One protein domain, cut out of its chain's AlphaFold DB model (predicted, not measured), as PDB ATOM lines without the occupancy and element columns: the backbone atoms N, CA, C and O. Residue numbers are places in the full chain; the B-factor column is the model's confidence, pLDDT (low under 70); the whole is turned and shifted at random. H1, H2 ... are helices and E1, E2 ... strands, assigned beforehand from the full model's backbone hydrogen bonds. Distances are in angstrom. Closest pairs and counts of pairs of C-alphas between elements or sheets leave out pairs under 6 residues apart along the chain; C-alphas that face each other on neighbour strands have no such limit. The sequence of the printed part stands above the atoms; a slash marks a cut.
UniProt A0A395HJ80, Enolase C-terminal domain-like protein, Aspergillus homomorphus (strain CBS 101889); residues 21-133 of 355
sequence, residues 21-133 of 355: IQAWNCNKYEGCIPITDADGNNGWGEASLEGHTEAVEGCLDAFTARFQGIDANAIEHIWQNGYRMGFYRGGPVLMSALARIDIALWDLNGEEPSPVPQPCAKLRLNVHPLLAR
ATOM      1  N   ILE A  21      44.411 -20.326  26.984       45.38
ATOM      2  CA  ILE A  21      44.356 -20.871  25.608       45.38
ATOM      3  C   ILE A  21      45.471 -20.253  24.734       45.38
ATOM      4  O   ILE A  21      45.528 -19.023  24.610       45.38
ATOM      5  N   GLN A  22      46.342 -21.079  24.129       29.25
ATOM      6  CA  GLN A  22      47.552 -20.633  23.411       29.25
ATOM      7  C   GLN A  22      47.427 -20.633  21.885       29.25
ATOM      8  O   GLN A  22      47.953 -19.715  21.248       29.25
ATOM      9  N   ALA A  23      46.750 -21.618  21.288       30.12
ATOM     10  CA  ALA A  23      46.701 -21.758  19.834       30.12
ATOM     11  C   ALA A  23      45.391 -22.367  19.329       30.12
ATOM     12  O   ALA A  23      44.779 -23.219  19.971       30.12
ATOM     13  N   TRP A  24      45.016 -21.933  18.129       39.44
ATOM     14  CA  TRP A  24      43.904 -22.443  17.345       39.44
ATOM     15  C   TRP A  24      44.428 -22.680  15.940       39.44
ATOM     16  O   TRP A  24      45.024 -21.784  15.340       39.44
ATOM     17  N   ASN A  25      44.233 -23.878  15.410       34.12
ATOM     18  CA  ASN A  25      44.461 -24.127  13.997       34.12
ATOM     19  C   ASN A  25      43.078 -24.438  13.414       34.12
ATOM     20  O   ASN A  25      42.370 -25.293  13.928       34.12
ATOM     21  N   CYS A  26      42.626 -23.691  12.417       34.12
ATOM     22  CA  CYS A  26      41.351 -23.924  11.741       34.12
ATOM     23  C   CYS A  26      41.701 -24.339  10.315       34.12
ATOM     24  O   CYS A  26      42.237 -23.537   9.559       34.12
ATOM     25  N   ASN A  27      41.460 -25.593   9.949       31.59
ATOM     26  CA  ASN A  27      41.664 -26.083   8.602       31.59
ATOM     27  C   ASN A  27      40.442 -26.858   8.140       31.59
ATOM     28  O   ASN A  27      39.714 -27.450   8.943       31.59
ATOM     29  N   LYS A  28      40.234 -26.749   6.833       42.50
ATOM     30  CA  LYS A  28      38.981 -27.016   6.160       42.50
ATOM     31  C   LYS A  28      38.628 -28.486   6.251       42.50
ATOM     32  O   LYS A  28      39.406 -29.343   5.855       42.50
ATOM     33  N   TYR A  29      37.396 -28.705   6.697       38.66
ATOM     34  CA  TYR A  29      36.656 -29.962   6.673       38.66
ATOM     35  C   TYR A  29      36.814 -30.939   7.843       38.66
ATOM     36  O   TYR A  29      37.890 -31.175   8.373       38.66
ATOM     37  N   GLU A  30      35.647 -31.446   8.249       43.75
ATOM     38  CA  GLU A  30      35.282 -32.123   9.507       43.75
ATOM     39  C   GLU A  30      35.439 -31.314  10.796       43.75
ATOM     40  O   GLU A  30      34.883 -31.703  11.810       43.75
ATOM     41  N   GLY A  31      36.066 -30.134  10.783       49.03
ATOM     42  CA  GLY A  31      35.974 -29.221  11.927       49.03
ATOM     43  C   GLY A  31      36.523 -29.811  13.232       49.03
ATOM     44  O   GLY A  31      36.138 -29.358  14.302       49.03
ATOM     45  N   CYS A  32      37.423 -30.788  13.130       53.22
ATOM     46  CA  CYS A  32      38.036 -31.517  14.233       53.22
ATOM     47  C   CYS A  32      39.463 -31.014  14.415       53.22
ATOM     48  O   CYS A  32      40.388 -31.597  13.864       53.22
ATOM     49  N   ILE A  33      39.676 -29.896  15.106       56.28
ATOM     50  CA  ILE A  33      41.050 -29.472  15.435       56.28
ATOM     51  C   ILE A  33      41.119 -29.196  16.917       56.28
ATOM     52  O   ILE A  33      40.184 -28.565  17.424       56.28
ATOM     53  N   PRO A  34      42.189 -29.659  17.588       64.69
ATOM     54  CA  PRO A  34      42.331 -29.468  19.006       64.69
ATOM     55  C   PRO A  34      42.403 -27.989  19.377       64.69
ATOM     56  O   PRO A  34      43.058 -27.190  18.703       64.69
ATOM     57  N   ILE A  35      41.754 -27.647  20.485       68.19
ATOM     58  CA  ILE A  35      42.107 -26.478  21.282       68.19
ATOM     59  C   ILE A  35      43.344 -26.849  22.086       68.19
ATOM     60  O   ILE A  35      43.326 -27.872  22.769       68.19
ATOM     61  N   THR A  36      44.378 -26.008  22.026       69.69
ATOM     62  CA  THR A  36      45.586 -26.176  22.838       69.69
ATOM     63  C   THR A  36      45.641 -25.127  23.945       69.69
ATOM     64  O   THR A  36      45.596 -23.918  23.671       69.69
ATOM     65  N   ASP A  37      45.751 -25.567  25.196       65.75
ATOM     66  CA  ASP A  37      45.995 -24.668  26.326       65.75
ATOM     67  C   ASP A  37      47.493 -24.374  26.525       65.75
ATOM     68  O   ASP A  37      48.360 -24.901  25.829       65.75
ATOM     69  N   ALA A  38      47.813 -23.488  27.465       58.84
ATOM     70  CA  ALA A  38      49.186 -23.073  27.718       58.84
ATOM     71  C   ALA A  38      50.101 -24.125  28.325       58.84
ATOM     72  O   ALA A  38      51.319 -23.943  28.269       58.84
ATOM     73  N   ASP A  39      49.534 -25.193  28.870       62.44
ATOM     74  CA  ASP A  39      50.285 -26.327  29.389       62.44
ATOM     75  C   ASP A  39      50.535 -27.362  28.275       62.44
ATOM     76  O   ASP A  39      51.142 -28.401  28.524       62.44
ATOM     77  N   GLY A  40      50.105 -27.079  27.036       67.88
ATOM     78  CA  GLY A  40      50.249 -27.967  25.882       67.88
ATOM     79  C   GLY A  40      49.168 -29.045  25.801       67.88
ATOM     80  O   GLY A  40      49.290 -29.970  24.995       67.88
ATOM     81  N   ASN A  41      48.114 -28.932  26.613       73.75
ATOM     82  CA  ASN A  41      46.999 -29.871  26.639       73.75
ATOM     83  C   ASN A  41      46.117 -29.655  25.406       73.75
ATOM     84  O   ASN A  41      45.868 -28.510  25.033       73.75
ATOM     85  N   ASN A  42      45.621 -30.730  24.794       77.19
ATOM     86  CA  ASN A  42      44.859 -30.700  23.547       77.19
ATOM     87  C   ASN A  42      43.482 -31.332  23.729       77.19
ATOM     88  O   ASN A  42      43.399 -32.480  24.150       77.19
ATOM     89  N   GLY A  43      42.421 -30.624  23.356       81.12
ATOM     90  CA  GLY A  43      41.056 -31.153  23.396       81.12
ATOM     91  C   GLY A  43      40.355 -31.011  22.065       81.12
ATOM     92  O   GLY A  43      40.421 -29.953  21.441       81.12
ATOM     93  N   TRP A  44      39.704 -32.073  21.609       85.94
ATOM     94  CA  TRP A  44      39.076 -32.153  20.301       85.94
ATOM     95  C   TRP A  44      37.597 -31.823  20.374       85.94
ATOM     96  O   TRP A  44      36.845 -32.328  21.198       85.94
ATOM     97  N   GLY A  45      37.167 -30.978  19.448       88.31
ATOM     98  CA  GLY A  45      35.767 -30.648  19.259       88.31
ATOM     99  C   GLY A  45      35.410 -30.734  17.796       88.31
ATOM    100  O   GLY A  45      36.272 -30.553  16.938       88.31
ATOM    101  N   GLU A  46      34.135 -30.976  17.532       87.56
ATOM    102  CA  GLU A  46      33.575 -31.091  16.195       87.56
ATOM    103  C   GLU A  46      32.451 -30.066  16.031       87.56
ATOM    104  O   GLU A  46      31.698 -29.793  16.966       87.56
ATOM    105  N   ALA A  47      32.351 -29.474  14.843       85.25
ATOM    106  CA  ALA A  47      31.176 -28.719  14.428       85.25
ATOM    107  C   ALA A  47      30.825 -29.078  12.993       85.25
ATOM    108  O   ALA A  47      31.681 -29.040  12.108       85.25
ATOM    109  N   SER A  48      29.538 -29.319  12.773       77.62
ATOM    110  CA  SER A  48      28.941 -29.356  11.448       77.62
ATOM    111  C   SER A  48      27.933 -28.217  11.317       77.62
ATOM    112  O   SER A  48      27.377 -27.732  12.303       77.62
ATOM    113  N   LEU A  49      27.775 -27.745  10.086       86.50
ATOM    114  CA  LEU A  49      26.614 -26.998   9.625       86.50
ATOM    115  C   LEU A  49      26.584 -27.159   8.109       86.50
ATOM    116  O   LEU A  49      27.264 -26.437   7.366       86.50
ATOM    117  N   GLU A  50      25.861 -28.170   7.649       81.56
ATOM    118  CA  GLU A  50      25.925 -28.650   6.276       81.56
ATOM    119  C   GLU A  50      25.620 -27.516   5.285       81.56
ATOM    120  O   GLU A  50      24.557 -26.898   5.294       81.56
ATOM    121  N   GLY A  51      26.588 -27.222   4.413       83.81
ATOM    122  CA  GLY A  51      26.479 -26.202   3.366       83.81
ATOM    123  C   GLY A  51      27.054 -24.841   3.763       83.81
ATOM    124  O   GLY A  51      27.265 -23.989   2.894       83.81
ATOM    125  N   HIS A  52      27.368 -24.654   5.048       89.56
ATOM    126  CA  HIS A  52      27.777 -23.378   5.641       89.56
ATOM    127  C   HIS A  52      29.121 -23.449   6.388       89.56
ATOM    128  O   HIS A  52      29.400 -22.596   7.230       89.56
ATOM    129  N   THR A  53      29.967 -24.427   6.051       83.94
ATOM    130  CA  THR A  53      31.281 -24.670   6.680       83.94
ATOM    131  C   THR A  53      32.107 -23.393   6.849       83.94
ATOM    132  O   THR A  53      32.545 -23.091   7.953       83.94
ATOM    133  N   GLU A  54      32.260 -22.578   5.802       86.81
ATOM    134  CA  GLU A  54      33.116 -21.386   5.879       86.81
ATOM    135  C   GLU A  54      32.548 -20.288   6.787       86.81
ATOM    136  O   GLU A  54      33.301 -19.488   7.337       86.81
ATOM    137  N   ALA A  55      31.223 -20.241   6.967       91.50
ATOM    138  CA  ALA A  55      30.611 -19.318   7.917       91.50
ATOM    139  C   ALA A  55      30.922 -19.741   9.361       91.50
ATOM    140  O   ALA A  55      31.217 -18.890  10.201       91.50
ATOM    141  N   VAL A  56      30.892 -21.051   9.634       90.06
ATOM    142  CA  VAL A  56      31.279 -21.612  10.935       90.06
ATOM    143  C   VAL A  56      32.768 -21.387  11.190       90.06
ATOM    144  O   VAL A  56      33.117 -20.910  12.263       90.06
ATOM    145  N   GLU A  57      33.634 -21.637  10.207       84.69
ATOM    146  CA  GLU A  57      35.081 -21.385  10.311       84.69
ATOM    147  C   GLU A  57      35.392 -19.912  10.602       84.69
ATOM    148  O   GLU A  57      36.099 -19.616  11.561       84.69
ATOM    149  N   GLY A  58      34.786 -18.973   9.869       88.50
ATOM    150  CA  GLY A  58      34.975 -17.545  10.147       88.50
ATOM    151  C   GLY A  58      34.463 -17.123  11.531       88.50
ATOM    152  O   GLY A  58      35.034 -16.239  12.172       88.50
ATOM    153  N   CYS A  59      33.403 -17.766  12.034       91.00
ATOM    154  CA  CYS A  59      32.934 -17.550  13.401       91.00
ATOM    155  C   CYS A  59      33.907 -18.125  14.441       91.00
ATOM    156  O   CYS A  59      34.143 -17.494  15.474       91.00
ATOM    157  N   LEU A  60      34.472 -19.303  14.175       86.94
ATOM    158  CA  LEU A  60      35.477 -19.925  15.029       86.94
ATOM    159  C   LEU A  60      36.721 -19.049  15.136       86.94
ATOM    160  O   LEU A  60      37.196 -18.860  16.250       86.94
ATOM    161  N   ASP A  61      37.189 -18.441  14.044       84.56
ATOM    162  CA  ASP A  61      38.316 -17.496  14.067       84.56
ATOM    163  C   ASP A  61      38.026 -16.279  14.967       84.56
ATOM    164  O   ASP A  61      38.877 -15.826  15.739       84.56
ATOM    165  N   ALA A  62      36.793 -15.765  14.933       87.56
ATOM    166  CA  ALA A  62      36.378 -14.653  15.786       87.56
ATOM    167  C   ALA A  62      36.277 -15.042  17.274       87.56
ATOM    168  O   ALA A  62      36.653 -14.255  18.149       87.56
ATOM    169  N   PHE A  63      35.769 -16.239  17.583       88.88
ATOM    170  CA  PHE A  63      35.714 -16.764  18.953       88.88
ATOM    171  C   PHE A  63      37.102 -17.097  19.496       88.88
ATOM    172  O   PHE A  63      37.432 -16.709  20.613       88.88
ATOM    173  N   THR A  64      37.937 -17.710  18.671       81.38
ATOM    174  CA  THR A  64      39.358 -17.972  18.901       81.38
ATOM    175  C   THR A  64      40.091 -16.732  19.396       81.38
ATOM    176  O   THR A  64      40.644 -16.726  20.498       81.38
ATOM    177  N   ALA A  65      40.031 -15.647  18.618       84.19
ATOM    178  CA  ALA A  65      40.700 -14.394  18.954       84.19
ATOM    179  C   ALA A  65      40.157 -13.772  20.252       84.19
ATOM    180  O   ALA A  65      40.874 -13.065  20.956       84.19
ATOM    181  N   ARG A  66      38.886 -14.030  20.581       85.56
ATOM    182  CA  ARG A  66      38.239 -13.527  21.797       85.56
ATOM    183  C   ARG A  66      38.611 -14.323  23.044       85.56
ATOM    184  O   ARG A  66      38.684 -13.735  24.119       85.56
ATOM    185  N   PHE A  67      38.753 -15.637  22.922       87.00
ATOM    186  CA  PHE A  67      38.963 -16.528  24.064       87.00
ATOM    187  C   PHE A  67      40.435 -16.787  24.368       87.00
ATOM    188  O   PHE A  67      40.747 -17.326  25.428       87.00
ATOM    189  N   GLN A  68      41.344 -16.374  23.485       81.44
ATOM    190  CA  GLN A  68      42.775 -16.423  23.751       81.44
ATOM    191  C   GLN A  68      43.108 -15.726  25.081       81.44
ATOM    192  O   GLN A  68      42.661 -14.609  25.346       81.44
ATOM    193  N   GLY A  69      43.882 -16.398  25.936       78.12
ATOM    194  CA  GLY A  69      44.218 -15.883  27.267       78.12
ATOM    195  C   GLY A  69      43.192 -16.166  28.372       78.12
ATOM    196  O   GLY A  69      43.509 -15.951  29.541       78.12
ATOM    197  N   ILE A  70      41.989 -16.655  28.048       83.81
ATOM    198  CA  ILE A  70      41.010 -17.091  29.053       83.81
ATOM    199  C   ILE A  70      41.403 -18.484  29.562       83.81
ATOM    200  O   ILE A  70      41.877 -19.321  28.794       83.81
ATOM    201  N   ASP A  71      41.208 -18.722  30.861       80.12
ATOM    202  CA  ASP A  71      41.364 -20.040  31.483       80.12
ATOM    203  C   ASP A  71      40.397 -21.047  30.845       80.12
ATOM    204  O   ASP A  71      39.173 -20.892  30.926       80.12
ATOM    205  N   ALA A  72      40.954 -22.093  30.237       79.88
ATOM    206  CA  ALA A  72      40.191 -23.122  29.543       79.88
ATOM    207  C   ALA A  72      39.254 -23.916  30.476       79.88
ATOM    208  O   ALA A  72      38.232 -24.445  30.041       79.88
ATOM    209  N   ASN A  73      39.525 -23.925  31.786       77.56
ATOM    210  CA  ASN A  73      38.652 -24.547  32.784       77.56
ATOM    211  C   ASN A  73      37.367 -23.771  33.046       77.56
ATOM    212  O   ASN A  73      36.436 -24.299  33.666       77.56
ATOM    213  N   ALA A  74      37.308 -22.515  32.614       84.38
ATOM    214  CA  ALA A  74      36.159 -21.658  32.788       84.38
ATOM    215  C   ALA A  74      35.122 -21.913  31.679       84.38
ATOM    216  O   ALA A  74      34.617 -20.958  31.090       84.38
ATOM    217  N   ILE A  75      34.777 -23.184  31.407       88.75
ATOM    218  CA  ILE A  75      33.850 -23.583  30.329       88.75
ATOM    219  C   ILE A  75      32.561 -22.774  30.393       88.75
ATOM    220  O   ILE A  75      32.173 -22.161  29.407       88.75
ATOM    221  N   GLU A  76      31.926 -22.689  31.565       91.81
ATOM    222  CA  GLU A  76      30.694 -21.909  31.719       91.81
ATOM    223  C   GLU A  76      30.919 -20.425  31.386       91.81
ATOM    224  O   GLU A  76      30.084 -19.802  30.733       91.81
ATOM    225  N   HIS A  77      32.055 -19.847  31.783       91.38
ATOM    226  CA  HIS A  77      32.382 -18.461  31.457       91.38
ATOM    227  C   HIS A  77      32.575 -18.268  29.950       91.38
ATOM    228  O   HIS A  77      31.983 -17.349  29.380       91.38
ATOM    229  N   ILE A  78      33.357 -19.136  29.302       91.69
ATOM    230  CA  ILE A  78      33.614 -19.109  27.858       91.69
ATOM    231  C   ILE A  78      32.304 -19.305  27.091       91.69
ATOM    232  O   ILE A  78      31.989 -18.511  26.204       91.69
ATOM    233  N   TRP A  79      31.489 -20.281  27.495       95.19
ATOM    234  CA  TRP A  79      30.191 -20.570  26.895       95.19
ATOM    235  C   TRP A  79      29.251 -19.368  26.997       95.19
ATOM    236  O   TRP A  79      28.689 -18.920  25.996       95.19
ATOM    237  N   GLN A  80      29.113 -18.778  28.193       95.12
ATOM    238  CA  GLN A  80      28.282 -17.587  28.370       95.12
ATOM    239  C   GLN A  80      28.815 -16.418  27.547       95.12
ATOM    240  O   GLN A  80      28.018 -15.733  26.908       95.12
ATOM    241  N   ASN A  81      30.131 -16.200  27.526       93.69
ATOM    242  CA  ASN A  81      30.762 -15.147  26.738       93.69
ATOM    243  C   ASN A  81      30.448 -15.321  25.241       93.69
ATOM    244  O   ASN A  81      29.892 -14.406  24.628       93.69
ATOM    245  N   GLY A  82      30.679 -16.513  24.686       93.62
ATOM    246  CA  GLY A  82      30.351 -16.849  23.298       93.62
ATOM    247  C   GLY A  82      28.881 -16.632  22.960       93.62
ATOM    248  O   GLY A  82      28.569 -15.993  21.956       93.62
ATOM    249  N   TYR A  83      27.977 -17.070  23.839       95.81
ATOM    250  CA  TYR A  83      26.541 -16.965  23.604       95.81
ATOM    251  C   TYR A  83      25.994 -15.528  23.693       95.81
ATOM    252  O   TYR A  83      25.089 -15.174  22.935       95.81
ATOM    253  N   ARG A  84      26.482 -14.695  24.632       92.44
ATOM    254  CA  ARG A  84      25.821 -13.415  24.981       92.44
ATOM    255  C   ARG A  84      26.638 -12.142  24.762       92.44
ATOM    256  O   ARG A  84      26.028 -11.079  24.665       92.44
ATOM    257  N   MET A  85      27.971 -12.197  24.737       83.25
ATOM    258  CA  MET A  85      28.799 -10.976  24.733       83.25
ATOM    259  C   MET A  85      28.830 -10.271  23.378       83.25
ATOM    260  O   MET A  85      29.019  -9.062  23.327       83.25
ATOM    261  N   GLY A  86      28.581 -10.993  22.282       78.94
ATOM    262  CA  GLY A  86      28.491 -10.428  20.929       78.94
ATOM    263  C   GLY A  86      27.231  -9.598  20.649       78.94
ATOM    264  O   GLY A  86      26.958  -9.304  19.490       78.94
ATOM    265  N   PHE A  87      26.464  -9.232  21.684       87.00
ATOM    266  CA  PHE A  87      25.155  -8.573  21.627       87.00
ATOM    267  C   PHE A  87      24.031  -9.461  21.064       87.00
ATOM    268  O   PHE A  87      23.133  -9.850  21.817       87.00
ATOM    269  N   TYR A  88      24.090  -9.818  19.778       92.06
ATOM    270  CA  TYR A  88      23.153 -10.769  19.169       92.06
ATOM    271  C   TYR A  88      23.531 -12.203  19.542       92.06
ATOM    272  O   TYR A  88      24.711 -12.526  19.674       92.06
ATOM    273  N   ARG A  89      22.519 -13.050  19.747       93.25
ATOM    274  CA  ARG A  89      22.690 -14.384  20.331       93.25
ATOM    275  C   ARG A  89      22.300 -15.476  19.351       93.25
ATOM    276  O   ARG A  89      21.268 -15.369  18.693       93.25
ATOM    277  N   GLY A  90      23.074 -16.555  19.372       89.94
ATOM    278  CA  GLY A  90      22.725 -17.834  18.767       89.94
ATOM    279  C   GLY A  90      22.539 -17.815  17.251       89.94
ATOM    280  O   GLY A  90      23.254 -17.129  16.523       89.94
ATOM    281  N   GLY A  91      21.591 -18.623  16.783       94.06
ATOM    282  CA  GLY A  91      21.474 -18.986  15.375       94.06
ATOM    283  C   GLY A  91      22.452 -20.101  14.980       94.06
ATOM    284  O   GLY A  91      23.395 -20.386  15.720       94.06
ATOM    285  N   PRO A  92      22.240 -20.723  13.808       94.38
ATOM    286  CA  PRO A  92      22.950 -21.936  13.403       94.38
ATOM    287  C   PRO A  92      24.470 -21.763  13.409       94.38
ATOM    288  O   PRO A  92      25.180 -22.564  13.992       94.38
ATOM    289  N   VAL A  93      24.983 -20.664  12.847       94.94
ATOM    290  CA  VAL A  93      26.434 -20.453  12.722       94.94
ATOM    291  C   VAL A  93      27.119 -20.268  14.080       94.94
ATOM    292  O   VAL A  93      28.112 -20.937  14.357       94.94
ATOM    293  N   LEU A  94      26.600 -19.370  14.931       95.25
ATOM    294  CA  LEU A  94      27.224 -19.083  16.228       95.25
ATOM    295  C   LEU A  94      27.137 -20.290  17.161       95.25
ATOM    296  O   LEU A  94      28.100 -20.576  17.868       95.25
ATOM    297  N   MET A  95      25.997 -20.988  17.169       96.75
ATOM    298  CA  MET A  95      25.811 -22.149  18.034       96.75
ATOM    299  C   MET A  95      26.643 -23.342  17.562       96.75
ATOM    300  O   MET A  95      27.222 -24.009  18.417       96.75
ATOM    301  N   SER A  96      26.817 -23.547  16.250       94.56
ATOM    302  CA  SER A  96      27.739 -24.572  15.747       94.56
ATOM    303  C   SER A  96      29.192 -24.282  16.099       94.56
ATOM    304  O   SER A  96      29.894 -25.146  16.620       94.56
ATOM    305  N   ALA A  97      29.650 -23.044  15.897       92.94
ATOM    306  CA  ALA A  97      30.998 -22.654  16.302       92.94
ATOM    307  C   ALA A  97      31.204 -22.805  17.821       92.94
ATOM    308  O   ALA A  97      32.239 -23.298  18.264       92.94
ATOM    309  N   LEU A  98      30.206 -22.422  18.624       94.44
ATOM    310  CA  LEU A  98      30.264 -22.566  20.076       94.44
ATOM    311  C   LEU A  98      30.284 -24.037  20.507       94.44
ATOM    312  O   LEU A  98      30.988 -24.359  21.457       94.44
ATOM    313  N   ALA A  99      29.568 -24.921  19.803       94.81
ATOM    314  CA  ALA A  99      29.543 -26.349  20.096       94.81
ATOM    315  C   ALA A  99      30.921 -26.992  19.966       94.81
ATOM    316  O   ALA A  99      31.349 -27.684  20.887       94.81
ATOM    317  N   ARG A 100      31.655 -26.696  18.887       91.62
ATOM    318  CA  ARG A 100      33.034 -27.182  18.727       91.62
ATOM    319  C   ARG A 100      33.926 -26.734  19.872       91.62
ATOM    320  O   ARG A 100      34.696 -27.537  20.384       91.62
ATOM    321  N   ILE A 101      33.827 -25.464  20.268       91.12
ATOM    322  CA  ILE A 101      34.630 -24.933  21.373       91.12
ATOM    323  C   ILE A 101      34.261 -25.625  22.678       91.12
ATOM    324  O   ILE A 101      35.142 -26.074  23.396       91.12
ATOM    325  N   ASP A 102      32.972 -25.745  22.972       94.00
ATOM    326  CA  ASP A 102      32.485 -26.391  24.185       94.00
ATOM    327  C   ASP A 102      32.945 -27.852  24.275       94.00
ATOM    328  O   ASP A 102      33.547 -28.229  25.276       94.00
ATOM    329  N   ILE A 103      32.750 -28.645  23.215       93.38
ATOM    330  CA  ILE A 103      33.181 -30.050  23.164       93.38
ATOM    331  C   ILE A 103      34.698 -30.152  23.364       93.38
ATOM    332  O   ILE A 103      35.143 -30.915  24.213       93.38
ATOM    333  N   ALA A 104      35.481 -29.333  22.655       89.25
ATOM    334  CA  ALA A 104      36.936 -29.324  22.785       89.25
ATOM    335  C   ALA A 104      37.407 -28.960  24.197       89.25
ATOM    336  O   ALA A 104      38.354 -29.556  24.692       89.25
ATOM    337  N   LEU A 105      36.752 -28.005  24.866       87.44
ATOM    338  CA  LEU A 105      37.091 -27.640  26.242       87.44
ATOM    339  C   LEU A 105      36.766 -28.763  27.236       87.44
ATOM    340  O   LEU A 105      37.499 -28.950  28.207       87.44
ATOM    341  N   TRP A 106      35.681 -29.505  27.005       89.75
ATOM    342  CA  TRP A 106      35.352 -30.702  27.784       89.75
ATOM    343  C   TRP A 106      36.319 -31.866  27.517       89.75
ATOM    344  O   TRP A 106      36.517 -32.679  28.417       89.75
ATOM    345  N   ASP A 107      36.929 -31.915  26.330       87.19
ATOM    346  CA  ASP A 107      37.893 -32.939  25.901       87.19
ATOM    347  C   ASP A 107      39.367 -32.575  26.155       87.19
ATOM    348  O   ASP A 107      40.258 -33.245  25.653       87.19
ATOM    349  N   LEU A 108      39.682 -31.482  26.858       78.56
ATOM    350  CA  LEU A 108      41.080 -31.059  27.036       78.56
ATOM    351  C   LEU A 108      41.941 -32.128  27.739       78.56
ATOM    352  O   LEU A 108      41.977 -32.211  28.970       78.56
ATOM    353  N   ASN A 109      42.707 -32.873  26.939       64.00
ATOM    354  CA  ASN A 109      43.654 -33.896  27.369       64.00
ATOM    355  C   ASN A 109      44.965 -33.252  27.768       64.00
ATOM    356  O   ASN A 109      45.515 -32.457  27.011       64.00
ATOM    357  N   GLY A 110      45.564 -33.682  28.867       52.78
ATOM    358  CA  GLY A 110      46.959 -33.344  29.098       52.78
ATOM    359  C   GLY A 110      47.712 -34.332  29.961       52.78
ATOM    360  O   GLY A 110      47.117 -35.218  30.569       52.78
ATOM    361  N   GLU A 111      49.024 -34.148  30.066       44.38
ATOM    362  CA  GLU A 111      49.903 -35.072  30.795       44.38
ATOM    363  C   GLU A 111      49.578 -35.158  32.299       44.38
ATOM    364  O   GLU A 111      49.327 -34.147  32.953       44.38
ATOM    365  N   GLU A 112      49.568 -36.362  32.879       41.25
ATOM    366  CA  GLU A 112      49.353 -36.554  34.321       41.25
ATOM    367  C   GLU A 112      50.244 -35.617  35.161       41.25
ATOM    368  O   GLU A 112      51.467 -35.612  34.995       41.25
ATOM    369  N   PRO A 113      49.701 -34.855  36.130       41.06
ATOM    370  CA  PRO A 113      50.548 -34.344  37.186       41.06
ATOM    371  C   PRO A 113      50.986 -35.522  38.072       41.06
ATOM    372  O   PRO A 113      50.165 -36.341  38.480       41.06
ATOM    373  N   SER A 114      52.287 -35.561  38.377       32.91
ATOM    374  CA  SER A 114      52.952 -36.361  39.423       32.91
ATOM    375  C   SER A 114      52.035 -36.728  40.612       32.91
ATOM    376  O   SER A 114      51.226 -35.887  41.021       32.91
ATOM    377  N   PRO A 115      52.160 -37.941  41.200       36.31
ATOM    378  CA  PRO A 115      51.164 -38.560  42.074       36.31
ATOM    379  C   PRO A 115      50.555 -37.618  43.116       36.31
ATOM    380  O   PRO A 115      51.249 -37.007  43.931       36.31
ATOM    381  N   VAL A 116      49.223 -37.550  43.101       42.16
ATOM    382  CA  VAL A 116      48.409 -36.744  44.014       42.16
ATOM    383  C   VAL A 116      48.629 -37.215  45.463       42.16
ATOM    384  O   VAL A 116      48.403 -38.393  45.758       42.16
ATOM    385  N   PRO A 117      49.030 -36.337  46.406       35.62
ATOM    386  CA  PRO A 117      49.022 -36.677  47.823       35.62
ATOM    387  C   PRO A 117      47.586 -36.939  48.297       35.62
ATOM    388  O   PRO A 117      46.657 -36.239  47.904       35.62
ATOM    389  N   GLN A 118      47.436 -37.951  49.151       38.31
ATOM    390  CA  GLN A 118      46.203 -38.470  49.763       38.31
ATOM    391  C   GLN A 118      45.077 -37.428  49.987       38.31
ATOM    392  O   GLN A 118      45.353 -36.320  50.453       38.31
ATOM    393  N   PRO A 119      43.795 -37.778  49.743       39.53
ATOM    394  CA  PRO A 119      42.696 -36.815  49.751       39.53
ATOM    395  C   PRO A 119      42.509 -36.164  51.127       39.53
ATOM    396  O   PRO A 119      42.106 -36.804  52.100       39.53
ATOM    397  N   CYS A 120      42.748 -34.856  51.203       30.47
ATOM    398  CA  CYS A 120      42.364 -34.030  52.338       30.47
ATOM    399  C   CYS A 120      40.872 -33.657  52.231       30.47
ATOM    400  O   CYS A 120      40.393 -33.129  51.230       30.47
ATOM    401  N   ALA A 121      40.124 -33.974  53.289       37.44
ATOM    402  CA  ALA A 121      38.663 -34.094  53.360       37.44
ATOM    403  C   ALA A 121      37.835 -32.789  53.236       37.44
ATOM    404  O   ALA A 121      36.816 -32.636  53.910       37.44
ATOM    405  N   LYS A 122      38.230 -31.828  52.396       36.94
ATOM    406  CA  LYS A 122      37.451 -30.604  52.124       36.94
ATOM    407  C   LYS A 122      37.550 -30.193  50.652       36.94
ATOM    408  O   LYS A 122      38.095 -29.141  50.333       36.94
ATOM    409  N   LEU A 123      36.998 -31.008  49.752       34.59
ATOM    410  CA  LEU A 123      36.778 -30.594  48.365       34.59
ATOM    411  C   LEU A 123      35.571 -29.643  48.308       34.59
ATOM    412  O   LEU A 123      34.433 -30.052  48.536       34.59
ATOM    413  N   ARG A 124      35.799 -28.370  47.969       35.81
ATOM    414  CA  ARG A 124      34.755 -27.578  47.307       35.81
ATOM    415  C   ARG A 124      34.614 -28.163  45.901       35.81
ATOM    416  O   ARG A 124      35.510 -27.977  45.085       35.81
ATOM    417  N   LEU A 125      33.536 -28.907  45.648       36.12
ATOM    418  CA  LEU A 125      33.197 -29.444  44.327       36.12
ATOM    419  C   LEU A 125      32.791 -28.288  43.392       36.12
ATOM    420  O   LEU A 125      31.614 -28.031  43.163       36.12
ATOM    421  N   ASN A 126      33.773 -27.567  42.861       37.06
ATOM    422  CA  ASN A 126      33.617 -26.955  41.549       37.06
ATOM    423  C   ASN A 126      34.112 -28.017  40.564       37.06
ATOM    424  O   ASN A 126      35.314 -28.265  40.474       37.06
ATOM    425  N   VAL A 127      33.179 -28.726  39.927       45.88
ATOM    426  CA  VAL A 127      33.457 -29.751  38.908       45.88
ATOM    427  C   VAL A 127      34.117 -29.073  37.708       45.88
ATOM    428  O   VAL A 127      33.442 -28.480  36.872       45.88
ATOM    429  N   HIS A 128      35.449 -29.090  37.681       56.28
ATOM    430  CA  HIS A 128      36.256 -28.574  36.576       56.28
ATOM    431  C   HIS A 128      36.618 -29.714  35.606       56.28
ATOM    432  O   HIS A 128      36.842 -30.830  36.059       56.28
ATOM    433  N   PRO A 129      36.742 -29.472  34.295       52.94
ATOM    434  CA  PRO A 129      37.127 -30.495  33.310       52.94
ATOM    435  C   PRO A 129      38.494 -31.126  33.601       52.94
ATOM    436  O   PRO A 129      38.626 -32.345  33.604       52.94
ATOM    437  N   LEU A 130      39.486 -30.328  34.021       53.75
ATOM    438  CA  LEU A 130      40.772 -30.859  34.494       53.75
ATOM    439  C   LEU A 130      40.655 -31.696  35.784       53.75
ATOM    440  O   LEU A 130      41.595 -32.411  36.129       53.75
ATOM    441  N   LEU A 131      39.530 -31.632  36.513       52.06
ATOM    442  CA  LEU A 131      39.250 -32.548  37.623       52.06
ATOM    443  C   LEU A 131      38.941 -33.957  37.108       52.06
ATOM    444  O   LEU A 131      39.393 -34.900  37.745       52.06
ATOM    445  N   ALA A 132      38.238 -34.119  35.975       53.00
ATOM    446  CA  ALA A 132      38.037 -35.442  35.368       53.00
ATOM    447  C   ALA A 132      39.381 -36.073  35.033       53.00
ATOM    448  O   ALA A 132      39.663 -37.161  35.519       53.00
ATOM    449  N   ARG A 133      40.255 -35.339  34.338       60.75
ATOM    450  CA  ARG A 133      41.634 -35.758  34.054       60.75
ATOM    451  C   ARG A 133      42.435 -36.094  35.314       60.75
ATOM    452  O   ARG A 133      43.007 -37.173  35.403       60.75
TER     453      ARG A 133
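What this domain is: This is residues 21 to 133 of the 355 residues of the protein "Enolase C-terminal domain-like protein" of Aspergillus homomorphus (strain CBS 101889) (UniProt A0A395HJ80). Three helices form a compact body in which H3 packs with H2 side by side as a helical hairpin and H1 crosses H3 steeply, while a small two-stranded hairpin, E1 and E2, lies by H1 and H3. Beyond it a loop sticks out at residues 114 to 126 and returns to the short H4 near the end of H3. The 113 printed residues hold two strands, then four helices, in the order E1 E2 H1 H2 H3 H4; the sheet E1 - E2 is antiparallel, and the class is mostly helix, with 53 residues, under half, in named elements. The whole is compact, with a radius of gyration of the C-alphas of 15.4 A, yet elongated, spanning 52 by 27 by 22 A.

How they stand to each other: Begin at the hairpin of E1, residues 21 to 24, and E2, residues 35 to 37, where N 22 and O 36 are 3.0 A apart, within hydrogen-bond range. H3, residues 91 to 106, touches H2, residues 75 to 84, at a shallow tilt of 11 degrees, opposite ways; the closest C-alphas, Gly 82 and Leu 98, are 6.6 A apart. With residues 93 to 98 alone H3 touches H1, residues 53 to 67, at a steep tilt of 55 degrees, the same way, closest at C-alphas Val 56 and Val 93, 5.3 A. H4, residues 129 to 133, is close to H3 but not clearly touching, with C-alphas Trp 106 and Pro 129 5.8 A apart. In H1, H2, H3 and H4 every O i to N i+4 pair is within hydrogen-bond range.

Where its parts are: Find C-alpha 21 at (44.356, -20.871, 25.608), where E1 begins; it is 8.4 A long and E2 6.6 A. H1 runs 20.7 A and H2 14.0 A. H3 starts at C-alpha 91, (21.474, -18.986, 15.375), and runs 22.0 A; H4, 7.0 A long, ends at C-alpha 133, (41.634, -35.758, 34.054).

The domain as a whole: The farthest C-alphas, those of Gly 51 and Cys 120, are 52.1 A apart. The printed part has no cut; the links E2 to H1 and H3 to H4 are long. Look for pLDDT under 70 at residues 21 to 40 and 109 to 133 of this model.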